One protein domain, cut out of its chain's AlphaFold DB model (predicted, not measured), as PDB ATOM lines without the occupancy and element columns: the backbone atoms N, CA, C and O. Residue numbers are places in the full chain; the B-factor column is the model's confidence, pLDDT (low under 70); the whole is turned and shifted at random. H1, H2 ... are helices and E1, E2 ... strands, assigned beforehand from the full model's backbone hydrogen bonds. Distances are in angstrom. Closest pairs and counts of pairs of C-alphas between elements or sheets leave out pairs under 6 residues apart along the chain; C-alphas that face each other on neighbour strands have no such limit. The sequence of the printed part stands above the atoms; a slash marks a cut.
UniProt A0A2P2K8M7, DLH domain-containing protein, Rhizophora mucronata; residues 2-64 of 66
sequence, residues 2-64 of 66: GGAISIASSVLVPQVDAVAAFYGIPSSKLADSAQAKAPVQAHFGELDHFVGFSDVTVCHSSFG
ATOM      1  N   GLY A   2      28.216 -18.506   7.830       93.62
ATOM      2  CA  GLY A   2      27.438 -19.394   6.945       93.62
ATOM      3  C   GLY A   2      27.619 -20.900   7.201       93.62
ATOM      4  O   GLY A   2      26.624 -21.621   7.227       93.62
ATOM      5  N   GLY A   3      28.845 -21.368   7.484       95.50
ATOM      6  CA  GLY A   3      29.104 -22.773   7.835       95.50
ATOM      7  C   GLY A   3      28.299 -23.253   9.043       95.50
ATOM      8  O   GLY A   3      27.630 -24.276   8.963       95.50
ATOM      9  N   ALA A   4      28.247 -22.453  10.112       96.38
ATOM     10  CA  ALA A   4      27.491 -22.793  11.316       96.38
ATOM     11  C   ALA A   4      25.980 -22.907  11.063       96.38
ATOM     12  O   ALA A   4      25.338 -23.825  11.564       96.38
ATOM     13  N   ILE A   5      25.412 -22.002  10.258       97.00
ATOM     14  CA  ILE A   5      23.992 -22.058   9.867       97.00
ATOM     15  C   ILE A   5      23.731 -23.286   8.990       97.00
ATOM     16  O   ILE A   5      22.703 -23.943   9.132       97.00
ATOM     17  N   SER A   6      24.686 -23.620   8.122       97.50
ATOM     18  CA  SER A   6      24.610 -24.809   7.278       97.50
ATOM     19  C   SER A   6      24.561 -26.069   8.148       97.50
ATOM     20  O   SER A   6      23.638 -26.860   7.998       97.50
ATOM     21  N   ILE A   7      25.456 -26.221   9.132       97.38
ATOM     22  CA  ILE A   7      25.409 -27.348  10.085       97.38
ATOM     23  C   ILE A   7      24.106 -27.333  10.896       97.38
ATOM     24  O   ILE A   7      23.458 -28.362  11.024       97.38
ATOM     25  N   ALA A   8      23.649 -26.178  11.388       97.62
ATOM     26  CA  ALA A   8      22.377 -26.104  12.109       97.62
ATOM     27  C   ALA A   8      21.188 -26.587  11.253       97.62
ATOM     28  O   ALA A   8      20.245 -27.183  11.780       97.62
ATOM     29  N   SER A   9      21.239 -26.386   9.932       98.00
ATOM     30  CA  SER A   9      20.193 -26.864   9.026       98.00
ATOM     31  C   SER A   9      20.110 -28.393   8.952       98.00
ATOM     32  O   SER A   9      18.995 -28.902   8.871       98.00
ATOM     33  N   SER A  10      21.223 -29.132   9.094       97.81
ATOM     34  CA  SER A  10      21.182 -30.607   9.120       97.81
ATOM     35  C   SER A  10      20.476 -31.160  10.363       97.81
ATOM     36  O   SER A  10      20.044 -32.311  10.362       97.81
ATOM     37  N   VAL A  11      20.332 -30.353  11.419       97.94
ATOM     38  CA  VAL A  11      19.630 -30.707  12.662       97.94
ATOM     39  C   VAL A  11      18.163 -30.259  12.613       97.94
ATOM     40  O   VAL A  11      17.245 -31.012  12.969       97.94
ATOM     41  N   LEU A  12      17.938 -29.012  12.192       98.00
ATOM     42  CA  LEU A  12      16.661 -28.311  12.346       98.00
ATOM     43  C   LEU A  12      15.745 -28.400  11.119       98.00
ATOM     44  O   LEU A  12      14.534 -28.250  11.274       98.00
ATOM     45  N   VAL A  13      16.283 -28.646   9.919       97.75
ATOM     46  CA  VAL A  13      15.513 -28.643   8.664       97.75
ATOM     47  C   VAL A  13      15.424 -30.069   8.103       97.75
ATOM     48  O   VAL A  13      16.380 -30.553   7.504       97.75
ATOM     49  N   PRO A  14      14.284 -30.765   8.265       94.06
ATOM     50  CA  PRO A  14      14.165 -32.178   7.895       94.06
ATOM     51  C   PRO A  14      14.192 -32.446   6.383       94.06
ATOM     52  O   PRO A  14      14.319 -33.597   5.987       94.06
ATOM     53  N   GLN A  15      14.044 -31.419   5.541       97.50
ATOM     54  CA  GLN A  15      14.083 -31.540   4.078       97.50
ATOM     55  C   GLN A  15      15.497 -31.433   3.490       97.50
ATOM     56  O   GLN A  15      15.649 -31.511   2.276       97.50
ATOM     57  N   VAL A  16      16.519 -31.178   4.311       97.06
ATOM     58  CA  VAL A  16      17.900 -31.102   3.829       97.06
ATOM     59  C   VAL A  16      18.442 -32.514   3.641       97.06
ATOM     60  O   VAL A  16      18.495 -33.283   4.594       97.06
ATOM     61  N   ASP A  17      18.890 -32.830   2.426       98.12
ATOM     62  CA  ASP A  17      19.467 -34.142   2.114       98.12
ATOM     63  C   ASP A  17      20.947 -34.257   2.512       98.12
ATOM     64  O   ASP A  17      21.419 -35.351   2.808       98.12
ATOM     65  N   ALA A  18      21.692 -33.146   2.508       97.81
ATOM     66  CA  ALA A  18      23.098 -33.072   2.910       97.81
ATOM     67  C   ALA A  18      23.553 -31.618   3.114       97.81
ATOM     68  O   ALA A  18      22.962 -30.681   2.570       97.81
ATOM     69  N   VAL A  19      24.650 -31.431   3.851       98.00
ATOM     70  CA  VAL A  19      25.243 -30.118   4.133       98.00
ATOM     71  C   VAL A  19      26.740 -30.113   3.841       98.00
ATOM     72  O   VAL A  19      27.477 -30.965   4.328       98.00
ATOM     73  N   ALA A  20      27.206 -29.083   3.130       97.62
ATOM     74  CA  ALA A  20      28.623 -28.741   3.025       97.62
ATOM     75  C   ALA A  20      28.893 -27.431   3.779       97.62
ATOM     76  O   ALA A  20      28.447 -26.361   3.366       97.62
ATOM     77  N   ALA A  21      29.608 -27.514   4.900       96.56
ATOM     78  CA  ALA A  21      29.909 -26.368   5.751       96.56
ATOM     79  C   ALA A  21      31.357 -25.904   5.572       96.56
ATOM     80  O   ALA A  21      32.261 -26.715   5.373       96.56
ATOM     81  N   PHE A  22      31.569 -24.593   5.680       95.81
ATOM     82  CA  PHE A  22      32.883 -23.955   5.617       95.81
ATOM     83  C   PHE A  22      33.057 -23.023   6.816       95.81
ATOM     84  O   PHE A  22      32.248 -22.104   6.996       95.81
ATOM     85  N   TYR A  23      34.106 -23.265   7.608       91.81
ATOM     86  CA  TYR A  23      34.607 -22.382   8.671       91.81
ATOM     87  C   TYR A  23      33.497 -21.890   9.620       91.81
ATOM     88  O   TYR A  23      33.125 -20.708   9.636       91.81
ATOM     89  N   GLY A  24      32.875 -22.813  10.356       93.50
ATOM     90  CA  GLY A  24      31.851 -22.439  11.327       93.50
ATOM     91  C   GLY A  24      31.090 -23.604  11.942       93.50
ATOM     92  O   GLY A  24      30.569 -24.446  11.217       93.50
ATOM     93  N   ILE A  25      30.949 -23.569  13.264       94.94
ATOM     94  CA  ILE A  25      30.200 -24.533  14.076       94.94
ATOM     95  C   ILE A  25      29.097 -23.776  14.831       94.94
ATOM     96  O   ILE A  25      29.351 -22.687  15.360       94.94
ATOM     97  N   PRO A  26      27.847 -24.273  14.858       95.88
ATOM     98  CA  PRO A  26      26.783 -23.631  15.613       95.88
ATOM     99  C   PRO A  26      26.991 -23.821  17.118       95.88
ATOM    100  O   PRO A  26      27.591 -24.787  17.575       95.88
ATOM    101  N   SER A  27      26.437 -22.909  17.914       93.69
ATOM    102  CA  SER A  27      26.307 -23.156  19.351       93.69
ATOM    103  C   SER A  27      25.337 -24.314  19.594       93.69
ATOM    104  O   SER A  27      24.260 -24.336  18.998       93.69
ATOM    105  N   SER A  28      25.645 -25.185  20.556       92.94
ATOM    106  CA  SER A  28      24.746 -26.259  21.005       92.94
ATOM    107  C   SER A  28      23.387 -25.758  21.509       92.94
ATOM    108  O   SER A  28      22.404 -26.488  21.457       92.94
ATOM    109  N   LYS A  29      23.290 -24.489  21.943       93.50
ATOM    110  CA  LYS A  29      22.004 -23.853  22.289       93.50
ATOM    111  C   LYS A  29      21.099 -23.633  21.076       93.50
ATOM    112  O   LYS A  29      19.885 -23.583  21.236       93.50
ATOM    113  N   LEU A  30      21.686 -23.429  19.895       94.06
ATOM    114  CA  LEU A  30      20.956 -23.242  18.642       94.06
ATOM    115  C   LEU A  30      20.678 -24.590  17.977       94.06
ATOM    116  O   LEU A  30      19.547 -24.855  17.580       94.06
ATOM    117  N   ALA A  31      21.714 -25.417  17.839       96.62
ATOM    118  CA  ALA A  31      21.628 -26.746  17.252       96.62
ATOM    119  C   ALA A  31      22.763 -27.623  17.792       96.62
ATOM    120  O   ALA A  31      23.938 -27.280  17.652       96.62
ATOM    121  N   ASP A  32      22.407 -28.756  18.392       96.25
ATOM    122  CA  ASP A  32      23.368 -29.785  18.778       96.25
ATOM    123  C   ASP A  32      23.801 -30.570  17.532       96.25
ATOM    124  O   ASP A  32      22.984 -31.233  16.893       96.25
ATOM    125  N   SER A  33      25.083 -30.469  17.169       95.56
ATOM    126  CA  SER A  33      25.610 -31.071  15.938       95.56
ATOM    127  C   SER A  33      25.615 -32.603  15.994       95.56
ATOM    128  O   SER A  33      25.480 -33.243  14.953       95.56
ATOM    129  N   ALA A  34      25.641 -33.199  17.191       95.88
ATOM    130  CA  ALA A  34      25.469 -34.640  17.379       95.88
ATOM    131  C   ALA A  34      24.054 -35.133  17.015       95.88
ATOM    132  O   ALA A  34      23.840 -36.328  16.831       95.88
ATOM    133  N   GLN A  35      23.079 -34.227  16.885       96.56
ATOM    134  CA  GLN A  35      21.704 -34.529  16.469       96.56
ATOM    135  C   GLN A  35      21.477 -34.324  14.960       96.56
ATOM    136  O   GLN A  35      20.327 -34.223  14.519       96.56
ATOM    137  N   ALA A  36      22.544 -34.212  14.160       96.81
ATOM    138  CA  ALA A  36      22.438 -34.066  12.711       96.81
ATOM    139  C   ALA A  36      21.648 -35.235  12.092       96.81
ATOM    140  O   ALA A  36      21.943 -36.405  12.322       96.81
ATOM    141  N   LYS A  37      20.633 -34.900  11.290       97.25
ATOM    142  CA  LYS A  37      19.748 -35.853  10.595       97.25
ATOM    143  C   LYS A  37      20.150 -36.067   9.137       97.25
ATOM    144  O   LYS A  37      19.735 -37.049   8.532       97.25
ATOM    145  N   ALA A  38      20.948 -35.150   8.595       97.44
ATOM    146  CA  ALA A  38      21.508 -35.211   7.254       97.44
ATOM    147  C   ALA A  38      23.044 -35.295   7.318       97.44
ATOM    148  O   ALA A  38      23.638 -34.702   8.227       97.44
ATOM    149  N   PRO A  39      23.703 -35.980   6.364       97.62
ATOM    150  CA  PRO A  39      25.158 -36.013   6.263       97.62
ATOM    151  C   PRO A  39      25.777 -34.611   6.217       97.62
ATOM    152  O   PRO A  39      25.278 -33.721   5.521       97.62
ATOM    153  N   VAL A  40      26.895 -34.429   6.925       97.50
ATOM    154  CA  VAL A  40      27.641 -33.165   6.976       97.50
ATOM    155  C   VAL A  40      29.073 -33.384   6.498       97.50
ATOM    156  O   VAL A  40      29.796 -34.205   7.053       97.50
ATOM    157  N   GLN A  41      29.505 -32.602   5.509       96.94
ATOM    158  CA  GLN A  41      30.910 -32.450   5.138       96.94
ATOM    159  C   GLN A  41      31.392 -31.068   5.586       96.94
ATOM    160  O   GLN A  41      31.013 -30.046   5.007       96.94
ATOM    161  N   ALA A  42      32.206 -31.026   6.638       95.75
ATOM    162  CA  ALA A  42      32.696 -29.779   7.214       95.75
ATOM    163  C   ALA A  42      34.152 -29.511   6.806       95.75
ATOM    164  O   ALA A  42      35.008 -30.385   6.915       95.75
ATOM    165  N   HIS A  43      34.428 -28.290   6.347       96.06
ATOM    166  CA  HIS A  43      35.749 -27.851   5.903       96.06
ATOM    167  C   HIS A  43      36.283 -26.780   6.852       96.06
ATOM    168  O   HIS A  43      35.633 -25.752   7.080       96.06
ATOM    169  N   PHE A  44      37.490 -27.010   7.361       94.38
ATOM    170  CA  PHE A  44      38.216 -26.099   8.240       94.38
ATOM    171  C   PHE A  44      39.597 -25.807   7.667       94.38
ATOM    172  O   PHE A  44      40.164 -26.620   6.936       94.38
ATOM    173  N   GLY A  45      40.113 -24.615   7.956       92.62
ATOM    174  CA  GLY A  45      41.453 -24.218   7.549       92.62
ATOM    175  C   GLY A  45      42.437 -24.576   8.649       92.62
ATOM    176  O   GLY A  45      42.261 -24.136   9.776       92.62
ATOM    177  N   GLU A  46      43.489 -25.320   8.320       88.56
ATOM    178  CA  GLU A  46      44.559 -25.657   9.276       88.56
ATOM    179  C   GLU A  46      45.239 -24.406   9.865       88.56
ATOM    180  O   GLU A  46      45.696 -24.413  11.003       88.56
ATOM    181  N   LEU A  47      45.262 -23.311   9.099       91.12
ATOM    182  CA  LEU A  47      45.843 -22.025   9.493       91.12
ATOM    183  C   LEU A  47      44.806 -21.025  10.039       91.12
ATOM    184  O   LEU A  47      45.122 -19.849  10.214       91.12
ATOM    185  N   ASP A  48      43.558 -21.452  10.265       88.00
ATOM    186  CA  ASP A  48      42.554 -20.608  10.913       88.00
ATOM    187  C   ASP A  48      42.766 -20.641  12.433       88.00
ATOM    188  O   ASP A  48      42.590 -21.666  13.090       88.00
ATOM    189  N   HIS A  49      43.163 -19.504  13.001       87.50
ATOM    190  CA  HIS A  49      43.422 -19.367  14.435       87.50
ATOM    191  C   HIS A  49      42.197 -18.877  15.227       87.50
ATOM    192  O   HIS A  49      42.320 -18.530  16.404       87.50
ATOM    193  N   PHE A  50      41.012 -18.816  14.609       88.31
ATOM    194  CA  PHE A  50      39.787 -18.413  15.290       88.31
ATOM    195  C   PHE A  50      39.214 -19.560  16.139       88.31
ATOM    196  O   PHE A  50      38.371 -20.350  15.700       88.31
ATOM    197  N   VAL A  51      39.666 -19.616  17.392       85.06
ATOM    198  CA  VAL A  51      39.280 -20.633  18.382       85.06
ATOM    199  C   VAL A  51      37.767 -20.632  18.640       85.06
ATOM    200  O   VAL A  51      37.113 -19.585  18.706       85.06
ATOM    201  N   GLY A  52      37.197 -21.823  18.818       86.12
ATOM    202  CA  GLY A  52      35.778 -22.007  19.112       86.12
ATOM    203  C   GLY A  52      34.927 -22.135  17.854       86.12
ATOM    204  O   GLY A  52      34.464 -23.219  17.525       86.12
ATOM    205  N   PHE A  53      34.686 -21.020  17.162       89.19
ATOM    206  CA  PHE A  53      33.719 -20.983  16.060       89.19
ATOM    207  C   PHE A  53      34.218 -21.687  14.787       89.19
ATOM    208  O   PHE A  53      33.434 -22.382  14.143       89.19
ATOM    209  N   SER A  54      35.492 -21.512  14.425       89.81
ATOM    210  CA  SER A  54      36.109 -22.089  13.218       89.81
ATOM    211  C   SER A  54      37.191 -23.121  13.558       89.81
ATOM    212  O   SER A  54      38.103 -23.349  12.770       89.81
ATOM    213  N   ASP A  55      37.102 -23.748  14.726       90.38
ATOM    214  CA  ASP A  55      38.132 -24.649  15.237       90.38
ATOM    215  C   ASP A  55      37.781 -26.118  14.957       90.38
ATOM    216  O   ASP A  55      36.737 -26.615  15.385       90.38
ATOM    217  N   VAL A  56      38.668 -26.835  14.264       88.88
ATOM    218  CA  VAL A  56      38.464 -28.247  13.905       88.88
ATOM    219  C   VAL A  56      38.328 -29.162  15.129       88.88
ATOM    220  O   VAL A  56      37.549 -30.113  15.100       88.88
ATOM    221  N   THR A  57      39.017 -28.856  16.232       90.00
ATOM    222  CA  THR A  57      38.942 -29.648  17.470       90.00
ATOM    223  C   THR A  57      37.572 -29.506  18.133       90.00
ATOM    224  O   THR A  57      36.974 -30.479  18.603       90.00
ATOM    225  N   VAL A  58      37.009 -28.297  18.078       89.19
ATOM    226  CA  VAL A  58      35.641 -28.028  18.530       89.19
ATOM    227  C   VAL A  58      34.635 -28.700  17.601       89.19
ATOM    228  O   VAL A  58      33.615 -29.196  18.073       89.19
ATOM    229  N   CYS A  59      34.922 -28.795  16.298       89.44
ATOM    230  CA  CYS A  59      34.061 -29.524  15.368       89.44
ATOM    231  C   CYS A  59      33.990 -31.009  15.726       89.44
ATOM    232  O   CYS A  59      32.892 -31.539  15.860       89.44
ATOM    233  N   HIS A  60      35.134 -31.675  15.903       88.69
ATOM    234  CA  HIS A  60      35.174 -33.098  16.261       88.69
ATOM    235  C   HIS A  60      34.361 -33.394  17.524       88.69
ATOM    236  O   HIS A  60      33.434 -34.203  17.488       88.69
ATOM    237  N   SER A  61      34.626 -32.650  18.598       90.12
ATOM    238  CA  SER A  61      33.898 -32.809  19.862       90.12
ATOM    239  C   SER A  61      32.402 -32.490  19.745       90.12
ATOM    240  O   SER A  61      31.587 -33.172  20.359       90.12
ATOM    241  N   SER A  62      32.007 -31.518  18.915       88.44
ATOM    242  CA  SER A  62      30.591 -31.174  18.691       88.44
ATOM    243  C   SER A  62      29.805 -32.266  17.960       88.44
ATOM    244  O   SER A  62      28.591 -32.352  18.128       88.44
ATOM    245  N   PHE A  63      30.473 -33.090  17.147       90.81
ATOM    246  CA  PHE A  63      29.871 -34.253  16.487       90.81
ATOM    247  C   PHE A  63      30.038 -35.557  17.287       90.81
ATOM    248  O   PHE A  63      29.524 -36.591  16.864       90.81
ATOM    249  N   GLY A  64      30.711 -35.517  18.442       86.38
ATOM    250  CA  GLY A  64      30.957 -36.693  19.280       86.38
ATOM    251  C   GLY A  64      32.022 -37.641  18.723       86.38
ATOM    252  O   GLY A  64      31.969 -38.836  18.998       86.38
TER     253      GLY A  64
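This is residues 2 to 64 of the 66 residues of the protein "DLH domain-containing protein" of Rhizophora mucronata (UniProt A0A2P2K8M7). A short parallel ribbon of two strands, E1 and E2, forms one side of this domain, with helix H1 packed on it, chiefly along E1 and running contrary to it, while the smaller helix H2 sits farther off, near E2. Long links fill much of the rest: residues 23 to 39 join the two strands, and residues 44 to 55 loop out at one end of the longest axis before H2. The printed part has 63 residues, with two named helices and two named strands in the order H1, E1, E2, H2; the sheet's order is E1, E2, both parallel. The class is mixed, helices and strands, with under half of the residues in named elements. The whole is compact, with a radius of gyration of the C-alphas of 10.7 A, and elongated in outline, spanning 33 by 20 by 18 A.

Find C-alpha 2 at (27.438, -19.394, 6.945); from there H1, residues 2 to 12, runs 15.0 A to C-alpha 12 at (16.661, -28.311, 12.346). Read on to Val 19, where E1, residues 19 to 22, begins and covers 9.9 A. E2, residues 40 to 43, covers 9.8 A. Then look for H2, residues 56 to 62, which runs 9.7 A and ends at C-alpha 62, at (30.591, -31.174, 18.691).

Start at the sheet, where E1 and E2 are parallel neighbours with 16 degrees between their directions. The C-alphas of residues 21 and 42 face each other at 4.6 A. Look there for N 21 and O 41, 2.9 A apart, and N 43 and O 21, also 2.9 A apart, both within hydrogen-bond range. Between H1 and E1, 15 pairs of C-alphas are within 8 A, the closest being those of Gly 3 and Ala 21, at 4.2 A. Between H1 and E2 there are 3 such pairs, the closest those of Ile 7 and Val 40, at 7.0 A. E2 and H2 are near each other, with 5 pairs of C-alphas within 10 A. H2 is apart from both H1 and E1. In H2 every O i to N i+4 pair is within hydrogen-bond range; in H1, 6 of 7 are.

The two C-alphas farthest apart are those of Gln 15 and Leu 47, 33.6 A. The printed part has no cut from residue 2 to residue 64. The link from H1 to E1 is short, with 6 residues; those from E1 to E2, 17 residues, and from E2 to H2, 12 residues, are long. The mean pLDDT of the printed part is 93.9, that of H2 is 89, and no printed residue is under 70.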